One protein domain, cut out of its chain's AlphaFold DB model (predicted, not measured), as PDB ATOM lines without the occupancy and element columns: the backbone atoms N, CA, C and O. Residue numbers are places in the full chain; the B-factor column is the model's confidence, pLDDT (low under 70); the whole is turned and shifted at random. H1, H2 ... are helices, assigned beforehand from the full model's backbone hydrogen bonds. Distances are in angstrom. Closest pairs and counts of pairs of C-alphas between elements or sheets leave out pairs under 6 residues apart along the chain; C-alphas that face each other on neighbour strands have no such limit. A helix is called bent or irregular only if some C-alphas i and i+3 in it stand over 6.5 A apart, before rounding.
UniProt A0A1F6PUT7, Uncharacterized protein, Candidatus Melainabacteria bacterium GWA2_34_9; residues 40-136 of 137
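What this domain is: This is residues 40 to 136 of the 137 residues of an uncharacterized protein of Candidatus Melainabacteria bacterium GWA2_34_9 (UniProt A0A1F6PUT7). A very long helix, H2, and a shorter one, H1, make a lopsided helical hairpin shaped like a narrow V: they meet near the tight link between them and spread apart from there. Most of H2, residues 93 to 134, sticks out as a free arm beyond the place where the two meet, and residues 44 to 63 of H1 stand free as well. The printed part has 97 residues with two named helices, H1 then H2 along the chain, and no named strand; its class is all helix. It is extended, with a radius of gyration of the C-alphas of 24.9 A, and spans 82 by 39 by 13 A, a rod in outline.

Where its parts are: H2, the longest helix, holds residues 81 to 134 and measures 78.6 A from C-alpha 81 at (36.759, -73.179, 20.585) to C-alpha 134 at (67.431, -1.474, 30.454). It is neither bent nor irregular, but only just: C-alphas 93 and 96 are 6.1 A apart. H1 holds residues 44 to 76 and measures 47.6 A, beginning with C-alpha 44 at (45.958, -35.704, 50.487).

How they stand to each other: H2 touches H1 with residues 81 to 88 alone, and H1 touches H2 with residues 68 to 76 alone. Their closest C-alphas, those of Ser 84 and Phe 75, are 5.4 A apart. The two helices run opposite ways at a shallow tilt of 29 degrees, a helical hairpin. Their centres are 24.0 A apart. In H1 every O i to N i+4 pair is within hydrogen-bond range; in H2 48 of 50 are.

The domain as a whole: The two C-alphas farthest apart, those of Ser 80 and Lys 136, are 82.5 A from each other. The printed part has no cut, and the link from H1 to H2, four residues, is tight. The mean pLDDT of the printed part is 71.6; residues 40 to 50, 52 to 53, 107 to 125 and 134 to 136 are under 70.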
ATOM      1  N   LYS A  40      52.605 -37.240  56.012       51.19
ATOM      2  CA  LYS A  40      51.641 -36.619  56.934       51.19
ATOM      3  C   LYS A  40      51.481 -35.094  56.780       51.19
ATOM      4  O   LYS A  40      50.588 -34.554  57.421       51.19
ATOM      5  N   GLU A  41      52.247 -34.406  55.926       49.19
ATOM      6  CA  GLU A  41      52.178 -32.931  55.860       49.19
ATOM      7  C   GLU A  41      51.612 -32.309  54.567       49.19
ATOM      8  O   GLU A  41      50.995 -31.256  54.679       49.19
ATOM      9  N   GLU A  42      51.652 -32.938  53.376       47.94
ATOM     10  CA  GLU A  42      51.195 -32.237  52.141       47.94
ATOM     11  C   GLU A  42      50.350 -33.048  51.124       47.94
ATOM     12  O   GLU A  42      49.879 -32.514  50.119       47.94
ATOM     13  N   ALA A  43      50.084 -34.339  51.343       47.97
ATOM     14  CA  ALA A  43      49.820 -35.252  50.219       47.97
ATOM     15  C   ALA A  43      48.366 -35.730  49.988       47.97
ATOM     16  O   ALA A  43      48.158 -36.688  49.243       47.97
ATOM     17  N   SER A  44      47.324 -35.129  50.573       53.06
ATOM     18  CA  SER A  44      45.958 -35.704  50.487       53.06
ATOM     19  C   SER A  44      45.384 -35.776  49.057       53.06
ATOM     20  O   SER A  44      44.673 -36.727  48.712       53.06
ATOM     21  N   ILE A  45      45.728 -34.812  48.197       56.44
ATOM     22  CA  ILE A  45      45.271 -34.744  46.797       56.44
ATOM     23  C   ILE A  45      46.091 -35.690  45.909       56.44
ATOM     24  O   ILE A  45      45.531 -36.426  45.092       56.44
ATOM     25  N   ILE A  46      47.411 -35.730  46.116       56.91
ATOM     26  CA  ILE A  46      48.333 -36.578  45.350       56.91
ATOM     27  C   ILE A  46      48.034 -38.058  45.629       56.91
ATOM     28  O   ILE A  46      47.878 -38.842  44.692       56.91
ATOM     29  N   ILE A  47      47.813 -38.429  46.895       58.00
ATOM     30  CA  ILE A  47      47.464 -39.799  47.300       58.00
ATOM     31  C   ILE A  47      46.148 -40.255  46.659       58.00
ATOM     32  O   ILE A  47      46.083 -41.362  46.126       58.00
ATOM     33  N   LYS A  48      45.109 -39.409  46.632       56.25
ATOM     34  CA  LYS A  48      43.837 -39.754  45.970       56.25
ATOM     35  C   LYS A  48      44.025 -40.056  44.487       56.25
ATOM     36  O   LYS A  48      43.435 -41.014  43.998       56.25
ATOM     37  N   SER A  49      44.843 -39.269  43.789       58.06
ATOM     38  CA  SER A  49      45.103 -39.472  42.360       58.06
ATOM     39  C   SER A  49      45.895 -40.752  42.081       58.06
ATOM     40  O   SER A  49      45.544 -41.496  41.169       58.06
ATOM     41  N   ILE A  50      46.892 -41.065  42.915       67.62
ATOM     42  CA  ILE A  50      47.691 -42.290  42.797       67.62
ATOM     43  C   ILE A  50      46.821 -43.515  43.087       67.62
ATOM     44  O   ILE A  50      46.829 -44.467  42.312       67.62
ATOM     45  N   ILE A  51      46.013 -43.480  44.150       70.69
ATOM     46  CA  ILE A  51      45.098 -44.578  44.481       70.69
ATOM     47  C   ILE A  51      44.068 -44.772  43.362       70.69
ATOM     48  O   ILE A  51      43.848 -45.905  42.941       70.69
ATOM     49  N   MET A  52      43.477 -43.698  42.828       68.00
ATOM     50  CA  MET A  52      42.559 -43.800  41.686       68.00
ATOM     51  C   MET A  52      43.238 -44.383  40.447       68.00
ATOM     52  O   MET A  52      42.631 -45.197  39.757       68.00
ATOM     53  N   ALA A  53      44.490 -44.012  40.175       69.62
ATOM     54  CA  ALA A  53      45.246 -44.560  39.057       69.62
ATOM     55  C   ALA A  53      45.497 -46.065  39.232       69.62
ATOM     56  O   ALA A  53      45.253 -46.836  38.308       69.62
ATOM     57  N   VAL A  54      45.904 -46.503  40.426       73.94
ATOM     58  CA  VAL A  54      46.128 -47.926  40.731       73.94
ATOM     59  C   VAL A  54      44.826 -48.722  40.639       73.94
ATOM     60  O   VAL A  54      44.790 -49.767  39.991       73.94
ATOM     61  N   VAL A  55      43.733 -48.216  41.218       76.12
ATOM     62  CA  VAL A  55      42.410 -48.855  41.132       76.12
ATOM     63  C   VAL A  55      41.927 -48.909  39.683       76.12
ATOM     64  O   VAL A  55      41.410 -49.938  39.258       76.12
ATOM     65  N   GLY A  56      42.149 -47.849  38.903       73.62
ATOM     66  CA  GLY A  56      41.825 -47.805  37.480       73.62
ATOM     67  C   GLY A  56      42.601 -48.840  36.666       73.62
ATOM     68  O   GLY A  56      42.010 -49.528  35.839       73.62
ATOM     69  N   ILE A  57      43.898 -49.015  36.939       74.50
ATOM     70  CA  ILE A  57      44.727 -50.041  36.292       74.50
ATOM     71  C   ILE A  57      44.232 -51.443  36.669       74.50
ATOM     72  O   ILE A  57      44.035 -52.276  35.787       74.50
ATOM     73  N   CYS A  58      43.962 -51.701  37.950       74.50
ATOM     74  CA  CYS A  58      43.421 -52.987  38.396       74.50
ATOM     75  C   CYS A  58      42.051 -53.288  37.767       74.50
ATOM     76  O   CYS A  58      41.823 -54.399  37.292       74.50
ATOM     77  N   ALA A  59      41.154 -52.300  37.714       77.44
ATOM     78  CA  ALA A  59      39.846 -52.435  37.081       77.44
ATOM     79  C   ALA A  59      39.969 -52.683  35.571       77.44
ATOM     80  O   ALA A  59      39.258 -53.529  35.030       77.44
ATOM     81  N   ALA A  60      40.901 -52.004  34.899       73.62
ATOM     82  CA  ALA A  60      41.192 -52.237  33.492       73.62
ATOM     83  C   ALA A  60      41.702 -53.664  33.256       73.62
ATOM     84  O   ALA A  60      41.178 -54.342  32.378       73.62
ATOM     85  N   ILE A  61      42.647 -54.163  34.062       78.81
ATOM     86  CA  ILE A  61      43.159 -55.540  33.947       78.81
ATOM     87  C   ILE A  61      42.022 -56.551  34.131       78.81
ATOM     88  O   ILE A  61      41.850 -57.438  33.296       78.81
ATOM     89  N   MET A  62      41.201 -56.386  35.171       77.75
ATOM     90  CA  MET A  62      40.073 -57.282  35.440       77.75
ATOM     91  C   MET A  62      39.024 -57.249  34.326       77.75
ATOM     92  O   MET A  62      38.588 -58.303  33.866       77.75
ATOM     93  N   SER A  63      38.660 -56.060  33.844       78.00
ATOM     94  CA  SER A  63      37.738 -55.890  32.714       78.00
ATOM     95  C   SER A  63      38.276 -56.548  31.445       78.00
ATOM     96  O   SER A  63      37.547 -57.230  30.731       78.00
ATOM     97  N   THR A  64      39.578 -56.416  31.200       80.38
ATOM     98  CA  THR A  64      40.237 -56.996  30.028       80.38
ATOM     99  C   THR A  64      40.204 -58.528  30.124       80.38
ATOM    100  O   THR A  64      39.829 -59.187  29.151       80.38
ATOM    101  N   LEU A  65      40.503 -59.117  31.291       79.12
ATOM    102  CA  LEU A  65      40.448 -60.571  31.509       79.12
ATOM    103  C   LEU A  65      39.027 -61.137  31.354       79.12
ATOM    104  O   LEU A  65      38.820 -62.072  30.581       79.12
ATOM    105  N   PHE A  66      38.041 -60.549  32.036       82.75
ATOM    106  CA  PHE A  66      36.639 -60.975  31.934       82.75
ATOM    107  C   PHE A  66      36.074 -60.758  30.528       82.75
ATOM    108  O   PHE A  66      35.390 -61.631  29.993       82.75
ATOM    109  N   GLY A  67      36.401 -59.623  29.912       83.56
ATOM    110  CA  GLY A  67      36.028 -59.299  28.541       83.56
ATOM    111  C   GLY A  67      36.584 -60.315  27.551       83.56
ATOM    112  O   GLY A  67      35.838 -60.791  26.706       83.56
ATOM    113  N   GLY A  68      37.851 -60.719  27.698       77.00
ATOM    114  CA  GLY A  68      38.475 -61.747  26.861       77.00
ATOM    115  C   GLY A  68      37.761 -63.097  26.947       77.00
ATOM    116  O   GLY A  68      37.474 -63.700  25.916       77.00
ATOM    117  N   ILE A  69      37.400 -63.540  28.154       81.06
ATOM    118  CA  ILE A  69      36.652 -64.792  28.361       81.06
ATOM    119  C   ILE A  69      35.262 -64.712  27.714       81.06
ATOM    120  O   ILE A  69      34.871 -65.620  26.983       81.06
ATOM    121  N   LEU A  70      34.533 -63.610  27.922       83.94
ATOM    122  CA  LEU A  70      33.234 -63.366  27.281       83.94
ATOM    123  C   LEU A  70      33.332 -63.373  25.752       83.94
ATOM    124  O   LEU A  70      32.461 -63.923  25.076       83.94
ATOM    125  N   LEU A  71      34.405 -62.802  25.206       82.44
ATOM    126  CA  LEU A  71      34.676 -62.775  23.774       82.44
ATOM    127  C   LEU A  71      34.899 -64.195  23.241       82.44
ATOM    128  O   LEU A  71      34.270 -64.571  22.256       82.44
ATOM    129  N   VAL A  72      35.696 -65.018  23.932       77.81
ATOM    130  CA  VAL A  72      35.915 -66.426  23.555       77.81
ATOM    131  C   VAL A  72      34.604 -67.212  23.566       77.81
ATOM    132  O   VAL A  72      34.335 -67.938  22.610       77.81
ATOM    133  N   ILE A  73      33.779 -67.057  24.608       81.50
ATOM    134  CA  ILE A  73      32.471 -67.728  24.719       81.50
ATOM    135  C   ILE A  73      31.559 -67.294  23.565       81.50
ATOM    136  O   ILE A  73      30.973 -68.141  22.897       81.50
ATOM    137  N   THR A  74      31.491 -65.994  23.278       80.62
ATOM    138  CA  THR A  74      30.645 -65.451  22.206       80.62
ATOM    139  C   THR A  74      31.083 -65.963  20.835       80.62
ATOM    140  O   THR A  74      30.257 -66.428  20.056       80.62
ATOM    141  N   PHE A  75      32.386 -65.949  20.543       77.19
ATOM    142  CA  PHE A  75      32.922 -66.484  19.288       77.19
ATOM    143  C   PHE A  75      32.825 -68.009  19.204       77.19
ATOM    144  O   PHE A  75      32.672 -68.549  18.108       77.19
ATOM    145  N   SER A  76      32.834 -68.709  20.340       78.94
ATOM    146  CA  SER A  76      32.625 -70.157  20.393       78.94
ATOM    147  C   SER A  76      31.202 -70.579  20.007       78.94
ATOM    148  O   SER A  76      30.987 -71.760  19.743       78.94
ATOM    149  N   LEU A  77      30.232 -69.656  19.966       78.19
ATOM    150  CA  LEU A  77      28.890 -69.939  19.442       78.19
ATOM    151  C   LEU A  77      28.870 -70.034  17.909       78.19
ATOM    152  O   LEU A  77      27.975 -70.659  17.350       78.19
ATOM    153  N   PHE A  78      29.850 -69.426  17.235       75.06
ATOM    154  CA  PHE A  78      29.932 -69.368  15.773       75.06
ATOM    155  C   PHE A  78      31.065 -70.235  15.202       75.06
ATOM    156  O   PHE A  78      30.971 -70.698  14.069       75.06
ATOM    157  N   PHE A  79      32.126 -70.478  15.977       74.00
ATOM    158  CA  PHE A  79      33.313 -71.228  15.563       74.00
ATOM    159  C   PHE A  79      33.737 -72.253  16.618       74.00
ATOM    160  O   PHE A  79      33.381 -72.156  17.789       74.00
ATOM    161  N   SER A  80      34.569 -73.222  16.219       78.50
ATOM    162  CA  SER A  80      35.208 -74.132  17.177       78.50
ATOM    163  C   SER A  80      36.058 -73.351  18.188       78.50
ATOM    164  O   SER A  80      36.737 -72.385  17.827       78.50
ATOM    165  N   VAL A  81      36.057 -73.805  19.446       74.06
ATOM    166  CA  VAL A  81      36.759 -73.179  20.585       74.06
ATOM    167  C   VAL A  81      38.221 -72.863  20.252       74.06
ATOM    168  O   VAL A  81      38.726 -71.812  20.632       74.06
ATOM    169  N   TRP A  82      38.882 -73.735  19.483       75.38
ATOM    170  CA  TRP A  82      40.275 -73.567  19.056       75.38
ATOM    171  C   TRP A  82      40.500 -72.325  18.179       75.38
ATOM    172  O   TRP A  82      41.455 -71.578  18.384       75.38
ATOM    173  N   TRP A  83      39.597 -72.074  17.229       77.06
ATOM    174  CA  TRP A  83      39.659 -70.906  16.347       77.06
ATOM    175  C   TRP A  83      39.267 -69.625  17.079       77.06
ATOM    176  O   TRP A  83      39.892 -68.586  16.873       77.06
ATOM    177  N   SER A  84      38.285 -69.717  17.979       75.12
ATOM    178  CA  SER A  84      37.897 -68.615  18.862       75.12
ATOM    179  C   SER A  84      39.079 -68.163  19.728       75.12
ATOM    180  O   SER A  84      39.409 -66.979  19.751       75.12
ATOM    181  N   LEU A  85      39.795 -69.106  20.355       77.31
ATOM    182  CA  LEU A  85      40.957 -68.796  21.190       77.31
ATOM    183  C   LEU A  85      42.047 -68.059  20.401       77.31
ATOM    184  O   LEU A  85      42.499 -67.001  20.830       77.31
ATOM    185  N   LEU A  86      42.418 -68.583  19.226       83.31
ATOM    186  CA  LEU A  86      43.415 -67.962  18.350       83.31
ATOM    187  C   LEU A  86      43.025 -66.534  17.963       83.31
ATOM    188  O   LEU A  86      43.867 -65.636  17.987       83.31
ATOM    189  N   PHE A  87      41.751 -66.312  17.639       81.69
ATOM    190  CA  PHE A  87      41.260 -65.000  17.239       81.69
ATOM    191  C   PHE A  87      41.301 -63.999  18.395       81.69
ATOM    192  O   PHE A  87      41.781 -62.877  18.225       81.69
ATOM    193  N   VAL A  88      40.865 -64.408  19.590       80.62
ATOM    194  CA  VAL A  88      40.909 -63.548  20.778       80.62
ATOM    195  C   VAL A  88      42.349 -63.234  21.172       80.62
ATOM    196  O   VAL A  88      42.650 -62.073  21.440       80.62
ATOM    197  N   THR A  89      43.261 -64.213  21.140       82.69
ATOM    198  CA  THR A  89      44.691 -63.985  21.397       82.69
ATOM    199  C   THR A  89      45.296 -63.004  20.395       82.69
ATOM    200  O   THR A  89      46.028 -62.099  20.794       82.69
ATOM    201  N   LEU A  90      44.961 -63.132  19.107       87.62
ATOM    202  CA  LEU A  90      45.421 -62.203  18.078       87.62
ATOM    203  C   LEU A  90      44.905 -60.782  18.336       87.62
ATOM    204  O   LEU A  90      45.682 -59.830  18.272       87.62
ATOM    205  N   LEU A  91      43.625 -60.636  18.688       83.81
ATOM    206  CA  LEU A  91      43.016 -59.346  19.018       83.81
ATOM    207  C   LEU A  91      43.721 -58.690  20.214       83.81
ATOM    208  O   LEU A  91      44.063 -57.508  20.179       83.81
ATOM    209  N   TYR A  92      43.995 -59.487  21.246       82.56
ATOM    210  CA  TYR A  92      44.681 -59.058  22.460       82.56
ATOM    211  C   TYR A  92      46.137 -58.658  22.240       82.56
ATOM    212  O   TYR A  92      46.664 -57.860  23.006       82.56
ATOM    213  N   LEU A  93      46.789 -59.193  21.206       82.25
ATOM    214  CA  LEU A  93      48.115 -58.766  20.761       82.25
ATOM    215  C   LEU A  93      48.040 -57.489  19.920       82.25
ATOM    216  O   LEU A  93      48.880 -56.600  20.060       82.25
ATOM    217  N   LEU A  94      47.022 -57.369  19.069       84.81
ATOM    218  CA  LEU A  94      46.870 -56.238  18.158       84.81
ATOM    219  C   LEU A  94      46.573 -54.929  18.903       84.81
ATOM    220  O   LEU A  94      47.160 -53.892  18.594       84.81
ATOM    221  N   ILE A  95      45.683 -54.976  19.899       82.75
ATOM    222  CA  ILE A  95      45.249 -53.813  20.686       82.75
ATOM    223  C   ILE A  95      46.427 -53.075  21.354       82.75
ATOM    224  O   ILE A  95      46.571 -51.875  21.106       82.75
ATOM    225  N   PRO A  96      47.304 -53.717  22.155       78.62
ATOM    226  CA  PRO A  96      48.431 -53.036  22.787       78.62
ATOM    227  C   PRO A  96      49.465 -52.555  21.768       78.62
ATOM    228  O   PRO A  96      50.057 -51.498  21.976       78.62
ATOM    229  N   VAL A  97      49.656 -53.258  20.645       80.62
ATOM    230  CA  VAL A  97      50.555 -52.816  19.565       80.62
ATOM    231  C   VAL A  97      50.041 -51.527  18.918       80.62
ATOM    232  O   VAL A  97      50.808 -50.577  18.740       80.62
ATOM    233  N   LEU A  98      48.742 -51.454  18.621       81.75
ATOM    234  CA  LEU A  98      48.089 -50.251  18.101       81.75
ATOM    235  C   LEU A  98      48.158 -49.096  19.105       81.75
ATOM    236  O   LEU A  98      48.517 -47.977  18.730       81.75
ATOM    237  N   LEU A  99      47.884 -49.368  20.386       80.44
ATOM    238  CA  LEU A  99      47.979 -48.371  21.453       80.44
ATOM    239  C   LEU A  99      49.411 -47.842  21.593       80.44
ATOM    240  O   LEU A  99      49.619 -46.636  21.693       80.44
ATOM    241  N   PHE A 100      50.404 -48.731  21.543       80.62
ATOM    242  CA  PHE A 100      51.815 -48.372  21.605       80.62
ATOM    243  C   PHE A 100      52.223 -47.493  20.420       80.62
ATOM    244  O   PHE A 100      52.872 -46.465  20.613       80.62
ATOM    245  N   PHE A 101      51.801 -47.835  19.199       80.88
ATOM    246  CA  PHE A 101      52.036 -47.003  18.018       80.88
ATOM    247  C   PHE A 101      51.371 -45.629  18.134       80.88
ATOM    248  O   PHE A 101      51.991 -44.614  17.803       80.88
ATOM    249  N   TYR A 102      50.138 -45.580  18.638       80.75
ATOM    250  CA  TYR A 102      49.403 -44.339  18.843       80.75
ATOM    251  C   TYR A 102      50.075 -43.445  19.893       80.75
ATOM    252  O   TYR A 102      50.358 -42.277  19.617       80.75
ATOM    253  N   ILE A 103      50.423 -43.999  21.059       77.81
ATOM    254  CA  ILE A 103      51.132 -43.290  22.132       77.81
ATOM    255  C   ILE A 103      52.500 -42.817  21.640       77.81
ATOM    256  O   ILE A 103      52.847 -41.654  21.831       77.81
ATOM    257  N   LYS A 104      53.261 -43.665  20.941       75.38
ATOM    258  CA  LYS A 104      54.557 -43.295  20.351       75.38
ATOM    259  C   LYS A 104      54.414 -42.154  19.343       75.38
ATOM    260  O   LYS A 104      55.239 -41.241  19.332       75.38
ATOM    261  N   SER A 105      53.368 -42.171  18.518       78.00
ATOM    262  CA  SER A 105      53.069 -41.103  17.560       78.00
ATOM    263  C   SER A 105      52.720 -39.788  18.266       78.00
ATOM    264  O   SER A 105      53.276 -38.739  17.929       78.00
ATOM    265  N   GLN A 106      51.880 -39.838  19.303       73.44
ATOM    266  CA  GLN A 106      51.523 -38.669  20.112       73.44
ATOM    267  C   GLN A 106      52.728 -38.116  20.885       73.44
ATOM    268  O   GLN A 106      52.992 -36.917  20.841       73.44
ATOM    269  N   LEU A 107      53.538 -38.976  21.505       68.25
ATOM    270  CA  LEU A 107      54.783 -38.589  22.173       68.25
ATOM    271  C   LEU A 107      55.772 -37.943  21.200       68.25
ATOM    272  O   LEU A 107      56.423 -36.963  21.553       68.25
ATOM    273  N   LYS A 108      55.856 -38.427  19.955       69.06
ATOM    274  CA  LYS A 108      56.697 -37.815  18.916       69.06
ATOM    275  C   LYS A 108      56.196 -36.421  18.526       69.06
ATOM    276  O   LYS A 108      57.015 -35.525  18.324       69.06
ATOM    277  N   LYS A 109      54.875 -36.205  18.469       65.06
ATOM    278  CA  LYS A 109      54.272 -34.875  18.252       65.06
ATOM    279  C   LYS A 109      54.552 -33.927  19.421       65.06
ATOM    280  O   LYS A 109      55.002 -32.806  19.198       65.06
ATOM    281  N   ILE A 110      54.383 -34.397  20.657       60.59
ATOM    282  CA  ILE A 110      54.663 -33.616  21.871       60.59
ATOM    283  C   ILE A 110      56.158 -33.285  21.971       60.59
ATOM    284  O   ILE A 110      56.517 -32.148  22.258       60.59
ATOM    285  N   GLY A 111      57.046 -34.236  21.676       59.62
ATOM    286  CA  GLY A 111      58.496 -34.025  21.683       59.62
ATOM    287  C   GLY A 111      58.968 -33.025  20.623       59.62
ATOM    288  O   GLY A 111      59.872 -32.233  20.883       59.62
ATOM    289  N   LYS A 112      58.319 -33.000  19.452       57.88
ATOM    290  CA  LYS A 112      58.587 -31.999  18.410       57.88
ATOM    291  C   LYS A 112      58.151 -30.595  18.852       57.88
ATOM    292  O   LYS A 112      58.880 -29.637  18.614       57.88
ATOM    293  N   ASN A 113      57.030 -30.491  19.567       54.97
ATOM    294  CA  ASN A 113      56.563 -29.229  20.143       54.97
ATOM    295  C   ASN A 113      57.382 -28.783  21.364       54.97
ATOM    296  O   ASN A 113      57.574 -27.588  21.526       54.97
ATOM    297  N   ARG A 114      57.939 -29.696  22.175       53.56
ATOM    298  CA  ARG A 114      58.830 -29.332  23.295       53.56
ATOM    299  C   ARG A 114      60.094 -28.613  22.841       53.56
ATOM    300  O   ARG A 114      60.513 -27.687  23.518       53.56
ATOM    301  N   LYS A 115      60.697 -29.019  21.718       57.50
ATOM    302  CA  LYS A 115      61.873 -28.316  21.172       57.50
ATOM    303  C   LYS A 115      61.530 -26.889  20.752       57.50
ATOM    304  O   LYS A 115      62.262 -25.970  21.085       57.50
ATOM    305  N   LYS A 116      60.377 -26.717  20.104       58.81
ATOM    306  CA  LYS A 116      59.887 -25.410  19.658       58.81
ATOM    307  C   LYS A 116      59.519 -24.499  20.836       58.81
ATOM    308  O   LYS A 116      59.884 -23.334  20.844       58.81
ATOM    309  N   LEU A 117      58.873 -25.065  21.859       54.72
ATOM    310  CA  LEU A 117      58.529 -24.355  23.088       54.72
ATOM    311  C   LEU A 117      59.781 -23.993  23.899       54.72
ATOM    312  O   LEU A 117      59.841 -22.917  24.465       54.72
ATOM    313  N   ALA A 118      60.801 -24.855  23.937       60.03
ATOM    314  CA  ALA A 118      62.069 -24.551  24.603       60.03
ATOM    315  C   ALA A 118      62.847 -23.424  23.899       60.03
ATOM    316  O   ALA A 118      63.427 -22.583  24.579       60.03
ATOM    317  N   GLU A 119      62.834 -23.379  22.562       65.19
ATOM    318  CA  GLU A 119      63.428 -22.278  21.788       65.19
ATOM    319  C   GLU A 119      62.670 -20.957  21.968       65.19
ATOM    320  O   GLU A 119      63.303 -19.914  22.128       65.19
ATOM    321  N   GLU A 120      61.333 -20.984  21.981       62.41
ATOM    322  CA  GLU A 120      60.528 -19.793  22.272       62.41
ATOM    323  C   GLU A 120      60.752 -19.311  23.706       62.41
ATOM    324  O   GLU A 120      61.068 -18.143  23.898       62.41
ATOM    325  N   THR A 121      60.715 -20.196  24.707       59.78
ATOM    326  CA  THR A 121      60.962 -19.819  26.107       59.78
ATOM    327  C   THR A 121      62.377 -19.275  26.318       59.78
ATOM    328  O   THR A 121      62.549 -18.350  27.106       59.78
ATOM    329  N   ALA A 122      63.389 -19.790  25.608       66.38
ATOM    330  CA  ALA A 122      64.751 -19.257  25.665       66.38
ATOM    331  C   ALA A 122      64.848 -17.837  25.081       66.38
ATOM    332  O   ALA A 122      65.477 -16.973  25.691       66.38
ATOM    333  N   LYS A 123      64.172 -17.573  23.954       69.25
ATOM    334  CA  LYS A 123      64.084 -16.224  23.370       69.25
ATOM    335  C   LYS A 123      63.345 -15.249  24.281       69.25
ATOM    336  O   LYS A 123      63.835 -14.146  24.504       69.25
ATOM    337  N   THR A 124      62.221 -15.662  24.864       68.00
ATOM    338  CA  THR A 124      61.473 -14.823  25.810       68.00
ATOM    339  C   THR A 124      62.306 -14.521  27.059       68.00
ATOM    340  O   THR A 124      62.253 -13.411  27.579       68.00
ATOM    341  N   LEU A 125      63.131 -15.467  27.524       65.94
ATOM    342  CA  LEU A 125      64.035 -15.258  28.658       65.94
ATOM    343  C   LEU A 125      65.149 -14.242  28.343       65.94
ATOM    344  O   LEU A 125      65.484 -13.418  29.193       65.94
ATOM    345  N   GLU A 126      65.709 -14.274  27.129       73.12
ATOM    346  CA  GLU A 126      66.695 -13.287  26.664       73.12
ATOM    347  C   GLU A 126      66.096 -11.884  26.516       73.12
ATOM    348  O   GLU A 126      66.725 -10.904  26.920       73.12
ATOM    349  N   GLU A 127      64.878 -11.774  25.984       72.81
ATOM    350  CA  GLU A 127      64.175 -10.493  25.885       72.81
ATOM    351  C   GLU A 127      63.861  -9.919  27.269       72.81
ATOM    352  O   GLU A 127      64.154  -8.752  27.523       72.81
ATOM    353  N   ILE A 128      63.365 -10.740  28.199       71.50
ATOM    354  CA  ILE A 128      63.115 -10.319  29.586       71.50
ATOM    355  C   ILE A 128      64.412  -9.855  30.256       71.50
ATOM    356  O   ILE A 128      64.412  -8.847  30.961       71.50
ATOM    357  N   LYS A 129      65.534 -10.544  30.015       75.81
ATOM    358  CA  LYS A 129      66.841 -10.162  30.561       75.81
ATOM    359  C   LYS A 129      67.319  -8.807  30.021       75.81
ATOM    360  O   LYS A 129      67.790  -7.989  30.804       75.81
ATOM    361  N   LYS A 130      67.136  -8.541  28.724       75.88
ATOM    362  CA  LYS A 130      67.424  -7.230  28.112       75.88
ATOM    363  C   LYS A 130      66.556  -6.112  28.683       75.88
ATOM    364  O   LYS A 130      67.075  -5.043  28.987       75.88
ATOM    365  N   TRP A 131      65.260  -6.360  28.863       71.62
ATOM    366  CA  TRP A 131      64.350  -5.405  29.500       71.62
ATOM    367  C   TRP A 131      64.758  -5.098  30.946       71.62
ATOM    368  O   TRP A 131      64.737  -3.944  31.364       71.62
ATOM    369  N   LEU A 132      65.184  -6.115  31.698       70.81
ATOM    370  CA  LEU A 132      65.686  -5.963  33.066       70.81
ATOM    371  C   LEU A 132      66.992  -5.163  33.144       70.81
ATOM    372  O   LEU A 132      67.166  -4.384  34.077       70.81
ATOM    373  N   GLU A 133      67.898  -5.330  32.182       70.94
ATOM    374  CA  GLU A 133      69.122  -4.524  32.092       70.94
ATOM    375  C   GLU A 133      68.827  -3.069  31.710       70.94
ATOM    376  O   GLU A 133      69.424  -2.164  32.286       70.94
ATOM    377  N   GLN A 134      67.864  -2.828  30.815       68.94
ATOM    378  CA  GLN A 134      67.431  -1.474  30.454       68.94
ATOM    379  C   GLN A 134      66.710  -0.745  31.592       68.94
ATOM    380  O   GLN A 134      66.858   0.462  31.714       68.94
ATOM    381  N   LEU A 135      65.963  -1.458  32.440       64.25
ATOM    382  CA  LEU A 135      65.300  -0.886  33.620       64.25
ATOM    383  C   LEU A 135      66.256  -0.613  34.791       64.25
ATOM    384  O   LEU A 135      65.871   0.051  35.751       64.25
ATOM    385  N   LYS A 136      67.476  -1.164  34.747       55.66
ATOM    386  CA  LYS A 136      68.507  -0.984  35.777       55.66
ATOM    387  C   LYS A 136      69.520   0.121  35.423       55.66
ATOM    388  O   LYS A 136      70.335   0.465  36.280       55.66
TER     389      LYS A 136